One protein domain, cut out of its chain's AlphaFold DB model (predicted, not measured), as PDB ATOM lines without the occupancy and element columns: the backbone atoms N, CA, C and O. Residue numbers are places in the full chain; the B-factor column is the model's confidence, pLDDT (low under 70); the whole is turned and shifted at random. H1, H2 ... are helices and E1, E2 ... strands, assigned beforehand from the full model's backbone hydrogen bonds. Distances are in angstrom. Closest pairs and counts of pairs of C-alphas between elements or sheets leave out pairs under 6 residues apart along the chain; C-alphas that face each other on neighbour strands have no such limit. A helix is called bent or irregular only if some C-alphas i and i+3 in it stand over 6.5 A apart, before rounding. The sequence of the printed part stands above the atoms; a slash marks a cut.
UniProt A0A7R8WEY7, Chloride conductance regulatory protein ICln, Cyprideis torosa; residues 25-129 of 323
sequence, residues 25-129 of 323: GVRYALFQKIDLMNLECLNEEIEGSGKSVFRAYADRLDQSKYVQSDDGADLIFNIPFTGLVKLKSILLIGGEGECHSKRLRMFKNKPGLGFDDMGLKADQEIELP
ATOM      1  N   GLY A  25      52.118 -32.125   5.915       40.47
ATOM      2  CA  GLY A  25      50.663 -32.229   5.802       40.47
ATOM      3  C   GLY A  25      49.911 -31.053   5.179       40.47
ATOM      4  O   GLY A  25      48.728 -31.214   4.885       40.47
ATOM      5  N   VAL A  26      50.530 -29.896   4.923       43.84
ATOM      6  CA  VAL A  26      49.745 -28.696   4.556       43.84
ATOM      7  C   VAL A  26      49.604 -28.455   3.038       43.84
ATOM      8  O   VAL A  26      48.589 -27.902   2.613       43.84
ATOM      9  N   ARG A  27      50.559 -28.823   2.166       36.78
ATOM     10  CA  ARG A  27      50.727 -28.062   0.901       36.78
ATOM     11  C   ARG A  27      50.838 -28.803  -0.429       36.78
ATOM     12  O   ARG A  27      51.173 -28.180  -1.418       36.78
ATOM     13  N   TYR A  28      50.317 -30.019  -0.589       50.19
ATOM     14  CA  TYR A  28      49.988 -30.541  -1.944       50.19
ATOM     15  C   TYR A  28      48.769 -29.828  -2.586       50.19
ATOM     16  O   TYR A  28      47.881 -30.436  -3.188       50.19
ATOM     17  N   ALA A  29      48.705 -28.512  -2.415       60.06
ATOM     18  CA  ALA A  29      47.524 -27.719  -2.123       60.06
ATOM     19  C   ALA A  29      46.643 -27.404  -3.325       60.06
ATOM     20  O   ALA A  29      45.490 -27.021  -3.152       60.06
ATOM     21  N   LEU A  30      47.162 -27.582  -4.538       71.00
ATOM     22  CA  LEU A  30      46.351 -27.497  -5.747       71.00
ATOM     23  C   LEU A  30      45.726 -28.840  -6.096       71.00
ATOM     24  O   LEU A  30      44.580 -28.838  -6.523       71.00
ATOM     25  N   PHE A  31      46.402 -29.975  -5.867       82.56
ATOM     26  CA  PHE A  31      45.883 -31.283  -6.286       82.56
ATOM     27  C   PHE A  31      44.506 -31.575  -5.679       82.56
ATOM     28  O   PHE A  31      43.582 -31.935  -6.400       82.56
ATOM     29  N   GLN A  32      44.328 -31.324  -4.378       81.56
ATOM     30  CA  GLN A  32      43.033 -31.500  -3.705       81.56
ATOM     31  C   GLN A  32      41.960 -30.498  -4.161       81.56
ATOM     32  O   GLN A  32      40.769 -30.717  -3.948       81.56
ATOM     33  N   LYS A  33      42.378 -29.378  -4.756       86.31
ATOM     34  CA  LYS A  33      41.485 -28.361  -5.312       86.31
ATOM     35  C   LYS A  33      41.188 -28.616  -6.786       86.31
ATOM     36  O   LYS A  33      40.338 -27.920  -7.322       86.31
ATOM     37  N   ILE A  34      41.852 -29.566  -7.449       90.62
ATOM     38  CA  ILE A  34      41.524 -29.937  -8.827       90.62
ATOM     39  C   ILE A  34      40.216 -30.721  -8.815       90.62
ATOM     40  O   ILE A  34      40.083 -31.753  -8.156       90.62
ATOM     41  N   ASP A  35      39.257 -30.266  -9.610       92.56
ATOM     42  CA  ASP A  35      38.051 -31.028  -9.887       92.56
ATOM     43  C   ASP A  35      38.360 -32.101 -10.944       92.56
ATOM     44  O   ASP A  35      38.149 -31.923 -12.143       92.56
ATOM     45  N   LEU A  36      38.891 -33.241 -10.488       91.62
ATOM     46  CA  LEU A  36      39.255 -34.378 -11.347       91.62
ATOM     47  C   LEU A  36      38.051 -34.963 -12.111       91.62
ATOM     48  O   LEU A  36      38.224 -35.595 -13.159       91.62
ATOM     49  N   MET A  37      36.828 -34.764 -11.605       90.88
ATOM     50  CA  MET A  37      35.617 -35.241 -12.274       90.88
ATOM     51  C   MET A  37      35.384 -34.452 -13.560       90.88
ATOM     52  O   MET A  37      35.184 -35.064 -14.613       90.88
ATOM     53  N   ASN A  38      35.496 -33.124 -13.488       93.62
ATOM     54  CA  ASN A  38      35.292 -32.226 -14.624       93.62
ATOM     55  C   ASN A  38      36.576 -31.874 -15.392       93.62
ATOM     56  O   ASN A  38      36.490 -31.195 -16.413       93.62
ATOM     57  N   LEU A  39      37.748 -32.333 -14.937       94.75
ATOM     58  CA  LEU A  39      38.994 -32.222 -15.694       94.75
ATOM     59  C   LEU A  39      38.828 -32.868 -17.068       94.75
ATOM     60  O   LEU A  39      38.264 -33.959 -17.190       94.75
ATOM     61  N   GLU A  40      39.349 -32.209 -18.091       95.38
ATOM     62  CA  GLU A  40      39.332 -32.702 -19.462       95.38
ATOM     63  C   GLU A  40      40.750 -32.640 -20.031       95.38
ATOM     64  O   GLU A  40      41.454 -31.639 -19.882       95.38
ATOM     65  N   CYS A  41      41.170 -33.735 -20.659       96.00
ATOM     66  CA  CYS A  41      42.411 -33.814 -21.410       96.00
ATOM     67  C   CYS A  41      42.054 -34.071 -22.873       96.00
ATOM     68  O   CYS A  41      41.366 -35.041 -23.182       96.00
ATOM     69  N   LEU A  42      42.477 -33.182 -23.766       95.00
ATOM     70  CA  LEU A  42      42.267 -33.335 -25.201       95.00
ATOM     71  C   LEU A  42      43.521 -33.915 -25.851       95.00
ATOM     72  O   LEU A  42      44.640 -33.552 -25.483       95.00
ATOM     73  N   ASN A  43      43.290 -34.743 -26.872       94.62
ATOM     74  CA  ASN A  43      44.306 -35.476 -27.629       94.62
ATOM     75  C   ASN A  43      45.067 -36.536 -26.820       94.62
ATOM     76  O   ASN A  43      46.191 -36.860 -27.165       94.62
ATOM     77  N   GLU A  44      44.479 -37.090 -25.761       95.75
ATOM     78  CA  GLU A  44      45.030 -38.274 -25.092       95.75
ATOM     79  C   GLU A  44      44.790 -39.553 -25.923       95.75
ATOM     80  O   GLU A  44      43.676 -39.791 -26.383       95.75
ATOM     81  N   GLU A  45      45.817 -40.395 -26.095       94.81
ATOM     82  CA  GLU A  45      45.730 -41.689 -26.807       94.81
ATOM     83  C   GLU A  45      44.807 -42.678 -26.082       94.81
ATOM     84  O   GLU A  45      44.049 -43.433 -26.693       94.81
ATOM     85  N   ILE A  46      44.856 -42.661 -24.749       95.94
ATOM     86  CA  ILE A  46      44.012 -43.485 -23.887       95.94
ATOM     87  C   ILE A  46      43.057 -42.561 -23.135       95.94
ATOM     88  O   ILE A  46      43.491 -41.731 -22.335       95.94
ATOM     89  N   GLU A  47      41.755 -42.750 -23.348       94.38
ATOM     90  CA  GLU A  47      40.702 -41.982 -22.677       94.38
ATOM     91  C   GLU A  47      40.845 -42.056 -21.145       94.38
ATOM     92  O   GLU A  47      40.913 -43.135 -20.548       94.38
ATOM     93  N   GLY A  48      40.896 -40.889 -20.504       92.69
ATOM     94  CA  GLY A  48      41.061 -40.718 -19.064       92.69
ATOM     95  C   GLY A  48      42.504 -40.794 -18.554       92.69
ATOM     96  O   GLY A  48      42.718 -40.589 -17.354       92.69
ATOM     97  N   SER A  49      43.499 -41.053 -19.409       94.56
ATOM     98  CA  SER A  49      44.908 -41.127 -18.991       94.56
ATOM     99  C   SER A  49      45.445 -39.782 -18.488       94.56
ATOM    100  O   SER A  49      46.149 -39.747 -17.474       94.56
ATOM    101  N   GLY A  50      45.012 -38.662 -19.069       93.75
ATOM    102  CA  GLY A  50      45.367 -37.309 -18.645       93.75
ATOM    103  C   GLY A  50      44.865 -36.936 -17.249       93.75
ATOM    104  O   GLY A  50      45.459 -36.095 -16.581       93.75
ATOM    105  N   LYS A  51      43.825 -37.601 -16.736       93.69
ATOM    106  CA  LYS A  51      43.404 -37.436 -15.331       93.69
ATOM    107  C   LYS A  51      44.355 -38.139 -14.370       93.69
ATOM    108  O   LYS A  51      44.565 -37.665 -13.258       93.69
ATOM    109  N   SER A  52      44.925 -39.266 -14.794       90.75
ATOM    110  CA  SER A  52      45.749 -40.136 -13.946       90.75
ATOM    111  C   SER A  52      47.135 -39.563 -13.629       90.75
ATOM    112  O   SER A  52      47.789 -40.017 -12.683       90.75
ATOM    113  N   VAL A  53      47.579 -38.561 -14.399       90.69
ATOM    114  CA  VAL A  53      48.871 -37.896 -14.187       90.69
ATOM    115  C   VAL A  53      48.842 -36.851 -13.070       90.69
ATOM    116  O   VAL A  53      49.887 -36.550 -12.501       90.69
ATOM    117  N   PHE A  54      47.660 -36.361 -12.682       88.94
ATOM    118  CA  PHE A  54      47.494 -35.552 -11.475       88.94
ATOM    119  C   PHE A  54      47.381 -36.477 -10.268       88.94
ATOM    120  O   PHE A  54      46.472 -37.306 -10.188       88.94
ATOM    121  N   ARG A  55      48.307 -36.348  -9.319       77.62
ATOM    122  CA  ARG A  55      48.382 -37.241  -8.161       77.62
ATOM    123  C   ARG A  55      48.958 -36.559  -6.936       77.62
ATOM    124  O   ARG A  55      49.549 -35.483  -7.018       77.62
ATOM    125  N   ALA A  56      48.783 -37.232  -5.802       72.19
ATOM    126  CA  ALA A  56      49.454 -36.869  -4.573       72.19
ATOM    127  C   ALA A  56      50.972 -36.897  -4.784       72.19
ATOM    128  O   ALA A  56      51.511 -37.715  -5.529       72.19
ATOM    129  N   TYR A  57      51.666 -36.003  -4.100       61.09
ATOM    130  CA  TYR A  57      53.105 -35.835  -4.255       61.09
ATOM    131  C   TYR A  57      53.916 -37.076  -3.880       61.09
ATOM    132  O   TYR A  57      54.948 -37.328  -4.501       61.09
ATOM    133  N   ALA A  58      53.457 -37.877  -2.911       61.34
ATOM    134  CA  ALA A  58      54.082 -39.159  -2.570       61.34
ATOM    135  C   ALA A  58      54.198 -40.087  -3.793       61.34
ATOM    136  O   ALA A  58      55.202 -40.775  -3.956       61.34
ATOM    137  N   ASP A  59      53.230 -40.003  -4.707       67.75
ATOM    138  CA  ASP A  59      53.165 -40.813  -5.921       67.75
ATOM    139  C   ASP A  59      53.741 -40.083  -7.147       67.75
ATOM    140  O   ASP A  59      53.644 -40.582  -8.265       67.75
ATOM    141  N   ARG A  60      54.329 -38.884  -7.002       67.75
ATOM    142  CA  ARG A  60      54.721 -38.044  -8.156       67.75
ATOM    143  C   ARG A  60      55.660 -38.759  -9.134       67.75
ATOM    144  O   ARG A  60      55.502 -38.593 -10.339       67.75
ATOM    145  N   LEU A  61      56.553 -39.604  -8.613       63.31
ATOM    146  CA  LEU A  61      57.530 -40.386  -9.381       63.31
ATOM    147  C   LEU A  61      56.977 -41.724  -9.916       63.31
ATOM    148  O   LEU A  61      57.715 -42.471 -10.548       63.31
ATOM    149  N   ASP A  62      55.700 -42.047  -9.679       72.00
ATOM    150  CA  ASP A  62      55.069 -43.252 -10.228       72.00
ATOM    151  C   ASP A  62      54.876 -43.124 -11.747       72.00
ATOM    152  O   ASP A  62      53.953 -42.466 -12.233       72.00
ATOM    153  N   GLN A  63      55.747 -43.789 -12.504       73.19
ATOM    154  CA  GLN A  63      55.710 -43.810 -13.967       73.19
ATOM    155  C   GLN A  63      54.681 -44.783 -14.549       73.19
ATOM    156  O   GLN A  63      54.455 -44.784 -15.757       73.19
ATOM    157  N   SER A  64      54.008 -45.593 -13.724       83.06
ATOM    158  CA  SER A  64      52.959 -46.493 -14.225       83.06
ATOM    159  C   SER A  64      51.746 -45.734 -14.779       83.06
ATOM    160  O   SER A  64      50.960 -46.295 -15.544       83.06
ATOM    161  N   LYS A  65      51.605 -44.454 -14.411       86.19
ATOM    162  CA  LYS A  65      50.537 -43.549 -14.841       86.19
ATOM    163  C   LYS A  65      51.123 -42.397 -15.646       86.19
ATOM    164  O   LYS A  65      51.717 -41.471 -15.081       86.19
ATOM    165  N   TYR A  66      50.884 -42.437 -16.946       89.56
ATOM    166  CA  TYR A  66      51.328 -41.442 -17.909       89.56
ATOM    167  C   TYR A  66      50.187 -41.080 -18.863       89.56
ATOM    168  O   TYR A  66      49.155 -41.749 -18.914       89.56
ATOM    169  N   VAL A  67      50.392 -40.006 -19.616       93.50
ATOM    170  CA  VAL A  67      49.513 -39.550 -20.693       93.50
ATOM    171  C   VAL A  67      50.362 -39.371 -21.939       93.50
ATOM    172  O   VAL A  67      51.467 -38.832 -21.871       93.50
ATOM    173  N   GLN A  68      49.852 -39.852 -23.063       92.00
ATOM    174  CA  GLN A  68      50.498 -39.763 -24.366       92.00
ATOM    175  C   GLN A  68      49.512 -39.150 -25.357       92.00
ATOM    176  O   GLN A  68      48.305 -39.360 -25.223       92.00
ATOM    177  N   SER A  69      50.018 -38.375 -26.316       92.81
ATOM    178  CA  SER A  69      49.186 -37.791 -27.360       92.81
ATOM    179  C   SER A  69      48.809 -38.803 -28.448       92.81
ATOM    180  O   SER A  69      49.640 -39.626 -28.828       92.81
ATOM    181  N   ASP A  70      47.571 -38.735 -28.949       91.81
ATOM    182  CA  ASP A  70      47.060 -39.618 -30.017       91.81
ATOM    183  C   ASP A  70      47.511 -39.155 -31.413       91.81
ATOM    184  O   ASP A  70      48.168 -39.888 -32.156       91.81
ATOM    185  N   ASP A  71      47.203 -37.901 -31.765       88.31
ATOM    186  CA  ASP A  71      47.509 -37.313 -33.071       88.31
ATOM    187  C   ASP A  71      48.254 -35.980 -32.921       88.31
ATOM    188  O   ASP A  71      47.727 -34.970 -32.453       88.31
ATOM    189  N   GLY A  72      49.527 -35.970 -33.317       85.62
ATOM    190  CA  GLY A  72      50.433 -34.845 -33.087       85.62
ATOM    191  C   GLY A  72      51.037 -34.830 -31.679       85.62
ATOM    192  O   GLY A  72      50.879 -35.766 -30.901       85.62
ATOM    193  N   ALA A  73      51.796 -33.778 -31.369       86.12
ATOM    194  CA  ALA A  73      52.563 -33.667 -30.120       86.12
ATOM    195  C   ALA A  73      51.885 -32.793 -29.048       86.12
ATOM    196  O   ALA A  73      52.425 -32.625 -27.958       86.12
ATOM    197  N   ASP A  74      50.737 -32.193 -29.364       90.50
ATOM    198  CA  ASP A  74      50.077 -31.220 -28.497       90.50
ATOM    199  C   ASP A  74      49.026 -31.899 -27.607       90.50
ATOM    200  O   ASP A  74      48.101 -32.532 -28.110       90.50
ATOM    201  N   LEU A  75      49.120 -31.707 -26.291       93.38
ATOM    202  CA  LEU A  75      48.082 -32.060 -25.315       93.38
ATOM    203  C   LEU A  75      47.471 -30.783 -24.735       93.38
ATOM    204  O   LEU A  75      48.185 -29.807 -24.492       93.38
ATOM    205  N   ILE A  76      46.162 -30.793 -24.473       94.62
ATOM    206  CA  ILE A  76      45.476 -29.685 -23.790       94.62
ATOM    207  C   ILE A  76      44.839 -30.213 -22.511       94.62
ATOM    208  O   ILE A  76      44.047 -31.149 -22.553       94.62
ATOM    209  N   PHE A  77      45.157 -29.580 -21.383       95.31
ATOM    210  CA  PHE A  77      44.543 -29.865 -20.089       95.31
ATOM    211  C   PHE A  77      43.639 -28.704 -19.685       95.31
ATOM    212  O   PHE A  77      44.114 -27.614 -19.365       95.31
ATOM    213  N   ASN A  78      42.333 -28.952 -19.657       95.50
ATOM    214  CA  ASN A  78      41.354 -28.060 -19.056       95.50
ATOM    215  C   ASN A  78      41.198 -28.471 -17.586       95.50
ATOM    216  O   ASN A  78      40.548 -29.469 -17.279       95.50
ATOM    217  N   ILE A  79      41.838 -27.716 -16.685       94.56
ATOM    218  CA  ILE A  79      41.932 -28.032 -15.251       94.56
ATOM    219  C   ILE A  79      40.994 -27.103 -14.460       94.56
ATOM    220  O   ILE A  79      41.380 -25.979 -14.129       94.56
ATOM    221  N   PRO A  80      39.754 -27.527 -14.161       94.06
ATOM    222  CA  PRO A  80      38.887 -26.804 -13.245       94.06
ATOM    223  C   PRO A  80      39.363 -26.970 -11.801       94.06
ATOM    224  O   PRO A  80      39.799 -28.047 -11.390       94.06
ATOM    225  N   PHE A  81      39.225 -25.901 -11.017       92.50
ATOM    226  CA  PHE A  81      39.466 -25.920  -9.578       92.50
ATOM    227  C   PHE A  81      38.149 -25.769  -8.812       92.50
ATOM    228  O   PHE A  81      37.263 -25.025  -9.230       92.50
ATOM    229  N   THR A  82      38.023 -26.445  -7.671       90.12
ATOM    230  CA  THR A  82      36.851 -26.398  -6.778       90.12
ATOM    231  C   THR A  82      36.767 -25.112  -5.952       90.12
ATOM    232  O   THR A  82      35.821 -24.923  -5.191       90.12
ATOM    233  N   GLY A  83      37.747 -24.221  -6.091       85.38
ATOM    234  CA  GLY A  83      37.825 -22.947  -5.394       85.38
ATOM    235  C   GLY A  83      38.771 -21.980  -6.098       85.38
ATOM    236  O   GLY A  83      39.394 -22.310  -7.108       85.38
ATOM    237  N   LEU A  84      38.875 -20.769  -5.555       80.81
ATOM    238  CA  LEU A  84      39.844 -19.785  -6.024       80.81
ATOM    239  C   LEU A  84      41.253 -20.247  -5.652       80.81
ATOM    240  O   LEU A  84      41.534 -20.534  -4.491       80.81
ATOM    241  N   VAL A  85      42.137 -20.311  -6.643       82.94
ATOM    242  CA  VAL A  85      43.525 -20.734  -6.455       82.94
ATOM    243  C   VAL A  85      44.478 -19.742  -7.110       82.94
ATOM    244  O   VAL A  85      44.180 -19.150  -8.150       82.94
ATOM    245  N   LYS A  86      45.658 -19.574  -6.511       75.44
ATOM    246  CA  LYS A  86      46.793 -18.884  -7.129       75.44
ATOM    247  C   LYS A  86      47.834 -19.933  -7.504       75.44
ATOM    248  O   LYS A  86      48.407 -20.576  -6.631       75.44
ATOM    249  N   LEU A  87      48.056 -20.109  -8.802       74.75
ATOM    250  CA  LEU A  87      49.079 -21.008  -9.322       74.75
ATOM    251  C   LEU A  87      50.449 -20.326  -9.215       74.75
ATOM    252  O   LEU A  87      50.652 -19.293  -9.851       74.75
ATOM    253  N   LYS A  88      51.341 -20.883  -8.388       66.81
ATOM    254  CA  LYS A  88      52.707 -20.372  -8.172       66.81
ATOM    255  C   LYS A  88      53.762 -21.205  -8.906       66.81
ATOM    256  O   LYS A  88      54.616 -20.639  -9.571       66.81
ATOM    257  N   SER A  89      53.669 -22.532  -8.820       65.19
ATOM    258  CA  SER A  89      54.620 -23.466  -9.432       65.19
ATOM    259  C   SER A  89      53.898 -24.654 -10.074       65.19
ATOM    260  O   SER A  89      52.802 -25.028  -9.648       65.19
ATOM    261  N   ILE A  90      54.516 -25.230 -11.107       75.00
ATOM    262  CA  ILE A  90      54.110 -26.478 -11.756       75.00
ATOM    263  C   ILE A  90      55.326 -27.398 -11.799       75.00
ATOM    264  O   ILE A  90      56.369 -27.028 -12.331       75.00
ATOM    265  N   LEU A  91      55.146 -28.630 -11.326       72.56
ATOM    266  CA  LEU A  91      56.080 -29.717 -11.578       72.56
ATOM    267  C   LEU A  91      55.592 -30.517 -12.788       72.56
ATOM    268  O   LEU A  91      54.510 -31.105 -12.746       72.56
ATOM    269  N   LEU A  92      56.390 -30.552 -13.854       77.31
ATOM    270  CA  LEU A  92      56.135 -31.381 -15.028       77.31
ATOM    271  C   LEU A  92      57.220 -32.452 -15.134       77.31
ATOM    272  O   LEU A  92      58.405 -32.132 -15.151       77.31
ATOM    273  N   ILE A  93      56.806 -33.711 -15.244       75.44
ATOM    274  CA  ILE A  93      57.705 -34.838 -15.503       75.44
ATOM    275  C   ILE A  93      57.485 -35.263 -16.954       75.44
ATOM    276  O   ILE A  93      56.367 -35.606 -17.340       75.44
ATOM    277  N   GLY A  94      58.535 -35.159 -17.768       74.94
ATOM    278  CA  GLY A  94      58.506 -35.559 -19.173       74.94
ATOM    279  C   GLY A  94      58.489 -37.078 -19.342       74.94
ATOM    280  O   GLY A  94      58.941 -37.808 -18.464       74.94
ATOM    281  N   GLY A  95      57.958 -37.544 -20.475       66.38
ATOM    282  CA  GLY A  95      58.099 -38.936 -20.899       66.38
ATOM    283  C   GLY A  95      59.489 -39.227 -21.470       66.38
ATOM    284  O   GLY A  95      60.239 -38.303 -21.792       66.38
ATOM    285  N   GLU A  96      59.794 -40.513 -21.623       62.12
ATOM    286  CA  GLU A  96      61.072 -40.991 -22.151       62.12
ATOM    287  C   GLU A  96      61.327 -40.541 -23.613       62.12
ATOM    288  O   GLU A  96      60.415 -40.304 -24.408       62.12
ATOM    289  N   GLY A  97      62.589 -40.432 -24.003       66.12
ATOM    290  CA  GLY A  97      63.081 -40.079 -25.325       66.12
ATOM    291  C   GLY A  97      62.699 -38.681 -25.802       66.12
ATOM    292  O   GLY A  97      62.793 -37.650 -25.130       66.12
ATOM    293  N   GLU A  98      62.238 -38.655 -27.050       64.44
ATOM    294  CA  GLU A  98      61.723 -37.460 -27.720       64.44
ATOM    295  C   GLU A  98      60.278 -37.118 -27.305       64.44
ATOM    296  O   GLU A  98      59.675 -36.230 -27.909       64.44
ATOM    297  N   CYS A  99      59.720 -37.801 -26.296       67.88
ATOM    298  CA  CYS A  99      58.333 -37.641 -25.857       67.88
ATOM    299  C   CYS A  99      58.156 -36.653 -24.688       67.88
ATOM    300  O   CYS A  99      57.036 -36.476 -24.209       67.88
ATOM    301  N   HIS A 100      59.214 -35.978 -24.228       72.75
ATOM    302  CA  HIS A 100      59.073 -34.880 -23.269       72.75
ATOM    303  C   HIS A 100      58.436 -33.648 -23.937       72.75
ATOM    304  O   HIS A 100      58.668 -33.336 -25.111       72.75
ATOM    305  N   SER A 101      57.645 -32.901 -23.167       79.19
ATOM    306  CA  SER A 101      57.110 -31.627 -23.644       79.19
ATOM    307  C   SER A 101      58.231 -30.600 -23.758       79.19
ATOM    308  O   SER A 101      59.032 -30.444 -22.842       79.19
ATOM    309  N   LYS A 102      58.272 -29.878 -24.879       80.38
ATOM    310  CA  LYS A 102      59.249 -28.802 -25.130       80.38
ATOM    311  C   LYS A 102      58.722 -27.434 -24.727       80.38
ATOM    312  O   LYS A 102      59.475 -26.471 -24.658       80.38
ATOM    313  N   ARG A 103      57.408 -27.312 -24.545       84.31
ATOM    314  CA  ARG A 103      56.763 -26.019 -24.361       84.31
ATOM    315  C   ARG A 103      55.474 -26.163 -23.581       84.31
ATOM    316  O   ARG A 103      54.586 -26.916 -23.975       84.31
ATOM    317  N   LEU A 104      55.355 -25.378 -22.523       88.38
ATOM    318  CA  LEU A 104      54.153 -25.255 -21.718       88.38
ATOM    319  C   LEU A 104      53.538 -23.875 -21.954       88.38
ATOM    320  O   LEU A 104      54.181 -22.849 -21.748       88.38
ATOM    321  N   ARG A 105      52.278 -23.846 -22.387       90.94
ATOM    322  CA  ARG A 105      51.488 -22.615 -22.502       90.94
ATOM    323  C   ARG A 105      50.366 -22.657 -21.485       90.94
ATOM    324  O   ARG A 105      49.635 -23.641 -21.418       90.94
ATOM    325  N   MET A 106      50.228 -21.585 -20.718       91.19
ATOM    326  CA  MET A 106      49.223 -21.474 -19.668       91.19
ATOM    327  C   MET A 106      48.229 -20.367 -19.986       91.19
ATOM    328  O   MET A 106      48.599 -19.263 -20.394       91.19
ATOM    329  N   PHE A 107      46.957 -20.683 -19.763       93.25
ATOM    330  CA  PHE A 107      45.832 -19.789 -19.986       93.25
ATOM    331  C   PHE A 107      44.996 -19.735 -18.711       93.25
ATOM    332  O   PHE A 107      44.438 -20.741 -18.273       93.25
ATOM    333  N   LYS A 108      44.921 -18.563 -18.087       90.69
ATOM    334  CA  LYS A 108      44.198 -18.357 -16.833       90.69
ATOM    335  C   LYS A 108      42.743 -17.997 -17.126       90.69
ATOM    336  O   LYS A 108      42.465 -17.150 -17.970       90.69
ATOM    337  N   ASN A 109      41.815 -18.596 -16.379       89.06
ATOM    338  CA  ASN A 109      40.383 -18.267 -16.412       89.06
ATOM    339  C   ASN A 109      39.733 -18.381 -17.809       89.06
ATOM    340  O   ASN A 109      38.811 -17.629 -18.130       89.06
ATOM    341  N   LYS A 110      40.198 -19.326 -18.638       89.31
ATOM    342  CA  LYS A 110      39.606 -19.655 -19.946       89.31
ATOM    343  C   LYS A 110      39.072 -21.093 -19.933       89.31
ATOM    344  O   LYS A 110      39.844 -22.014 -20.175       89.31
ATOM    345  N   PRO A 111      37.787 -21.306 -19.602       86.56
ATOM    346  CA  PRO A 111      37.213 -22.647 -19.571       86.56
ATOM    347  C   PRO A 111      37.012 -23.203 -20.988       86.56
ATOM    348  O   PRO A 111      36.582 -22.470 -21.877       86.56
ATOM    349  N   GLY A 112      37.260 -24.505 -21.163       85.69
ATOM    350  CA  GLY A 112      36.945 -25.241 -22.394       85.69
ATOM    351  C   GLY A 112      37.819 -24.860 -23.587       85.69
ATOM    352  O   GLY A 112      37.303 -24.708 -24.693       85.69
ATOM    353  N   LEU A 113      39.118 -24.661 -23.357       90.31
ATOM    354  CA  LEU A 113      40.060 -24.296 -24.408       90.31
ATOM    355  C   LEU A 113      40.260 -25.492 -25.349       90.31
ATOM    356  O   LEU A 113      40.506 -26.610 -24.889       90.31
ATOM    357  N   GLY A 114      40.121 -25.256 -26.654       91.56
ATOM    358  CA  GLY A 114      40.282 -26.273 -27.691       91.56
ATOM    359  C   GLY A 114      41.467 -25.997 -28.616       91.56
ATOM    360  O   GLY A 114      42.176 -25.000 -28.490       91.56
ATOM    361  N   PHE A 115      41.674 -26.868 -29.605       89.12
ATOM    362  CA  PHE A 115      42.755 -26.693 -30.586       89.12
ATOM    363  C   PHE A 115      42.579 -25.457 -31.483       89.12
ATOM    364  O   PHE A 115      43.570 -24.874 -31.923       89.12
ATOM    365  N   ASP A 116      41.342 -25.004 -31.696       89.06
ATOM    366  CA  ASP A 116      41.052 -23.773 -32.444       89.06
ATOM    367  C   ASP A 116      41.556 -22.510 -31.714       89.06
ATOM    368  O   ASP A 116      41.830 -21.484 -32.342       89.06
ATOM    369  N   ASP A 117      41.755 -22.597 -30.396       87.25
ATOM    370  CA  ASP A 117      42.210 -21.501 -29.538       87.25
ATOM    371  C   ASP A 117      43.742 -21.419 -29.423       87.25
ATOM    372  O   ASP A 117      44.281 -20.515 -28.780       87.25
ATOM    373  N   MET A 118      44.483 -22.313 -30.088       77.69
ATOM    374  CA  MET A 118      45.951 -22.379 -30.014       77.69
ATOM    375  C   MET A 118      46.662 -21.133 -30.566       77.69
ATOM    376  O   MET A 118      47.859 -20.960 -30.322       77.69
ATOM    377  N   GLY A 119      45.950 -20.276 -31.305       82.19
ATOM    378  CA  GLY A 119      46.439 -18.979 -31.781       82.19
ATOM    379  C   GLY A 119      46.302 -17.836 -30.767       82.19
ATOM    380  O   GLY A 119      46.772 -16.729 -31.036       82.19
ATOM    381  N   LEU A 120      45.653 -18.063 -29.620       87.44
ATOM    382  CA  LEU A 120      45.540 -17.061 -28.564       87.44
ATOM    383  C   LEU A 120      46.900 -16.803 -27.907       87.44
ATOM    384  O   LEU A 120      47.717 -17.706 -27.729       87.44
ATOM    385  N   LYS A 121      47.113 -15.558 -27.468       88.62
ATOM    386  CA  LYS A 121      48.256 -15.216 -26.620       88.62
ATOM    387  C   LYS A 121      48.102 -15.918 -25.265       88.62
ATOM    388  O   LYS A 121      47.074 -15.740 -24.604       88.62
ATOM    389  N   ALA A 122      49.108 -16.705 -24.890       90.06
ATOM    390  CA  ALA A 122      49.191 -17.330 -23.576       90.06
ATOM    391  C   ALA A 122      49.487 -16.277 -22.500       90.06
ATOM    392  O   ALA A 122      50.158 -15.277 -22.772       90.06
ATOM    393  N   ASP A 123      48.973 -16.494 -21.290       88.25
ATOM    394  CA  ASP A 123      49.299 -15.646 -20.139       88.25
ATOM    395  C   ASP A 123      50.750 -15.872 -19.709       88.25
ATOM    396  O   ASP A 123      51.443 -14.931 -19.331       88.25
ATOM    397  N   GLN A 124      51.210 -17.120 -19.817       82.44
ATOM    398  CA  GLN A 124      52.607 -17.507 -19.668       82.44
ATOM    399  C   GLN A 124      52.956 -18.579 -20.699       82.44
ATOM    400  O   GLN A 124      52.157 -19.474 -20.988       82.44
ATOM    401  N   GLU A 125      54.161 -18.484 -21.243       85.75
ATOM    402  CA  GLU A 125      54.739 -19.453 -22.163       85.75
ATOM    403  C   GLU A 125      56.134 -19.784 -21.649       85.75
ATOM    404  O   GLU A 125      56.969 -18.896 -21.493       85.75
ATOM    405  N   ILE A 126      56.339 -21.054 -21.322       78.62
ATOM    406  CA  ILE A 126      57.577 -21.574 -20.755       78.62
ATOM    407  C   ILE A 126      58.135 -22.562 -21.768       78.62
ATOM    408  O   ILE A 126      57.471 -23.539 -22.129       78.62
ATOM    409  N   GLU A 127      59.343 -22.300 -22.248       79.19
ATOM    410  CA  GLU A 127      60.110 -23.294 -22.986       79.19
ATOM    411  C   GLU A 127      60.721 -24.256 -21.969       79.19
ATOM    412  O   GLU A 127      61.348 -23.839 -20.998       79.19
ATOM    413  N   LEU A 128      60.447 -25.544 -22.142       73.44
ATOM    414  CA  LEU A 128      60.924 -26.588 -21.250       73.44
ATOM    415  C   LEU A 128      62.247 -27.084 -21.829       73.44
ATOM    416  O   LEU A 128      62.235 -27.733 -22.883       73.44
ATOM    417  N   PRO A 129      63.389 -26.751 -21.204       58.59
ATOM    418  CA  PRO A 129      64.671 -27.162 -21.730       58.59
ATOM    419  C   PRO A 129      64.744 -28.683 -21.692       58.59
ATOM    420  O   PRO A 129      64.531 -29.315 -20.655       58.59
TER     421      PRO A 129
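What this domain is: This is residues 25 to 129 of the 323 residues of the protein "Chloride conductance regulatory protein ICln" of Cyprideis torosa (UniProt A0A7R8WEY7). With little regular structure, this is a rounded body mostly of long loops, with two small antiparallel strand pairs, E1-E2 nearer the middle and E3-E4 farther out; H1 sits near E1. The printed part has 105 residues, 23 in named elements, ordered E1 H1 E2 E3 H2 E4, class mixed. It is compact, radius of gyration of the C-alphas 13.7 A, spanning 38 by 31 by 28 A.

How they stand to each other: E1, residues 40 to 42, and E2, residues 76 to 78, are antiparallel; N 42 and O 76, 2.8 A, are within hydrogen-bond range. H1, residues 49 to 52, too short for O i to N i+4 pairs, comes closest to E1 at C-alphas 50 and 41, 5.3 A. E3, residues 103 to 106, is apart from E2 and antiparallel to E4, residues 124 to 127; N 104 and O 126 are 2.8 A apart. H2, residues 115 to 119, is irregular, C-alphas 116 and 119 being 7.2 A apart; 0 of 1 O i to N i+4 and 1 of 2 O i to N i+3 pairs are within range.

Where its parts are: E1 begins at C-alpha 40 (39.332, -32.702, -19.462); E4 ends at C-alpha 127 (60.110, -23.294, -22.986). E3 and E4 each measure 10.0 A.

The domain as a whole: The printed part has no cut. Links H1 to E2 and E2 to E3 are long. Residues 25 to 29, 57 to 61, 88 to 89, 95 to 99 and 129 have pLDDT under 70.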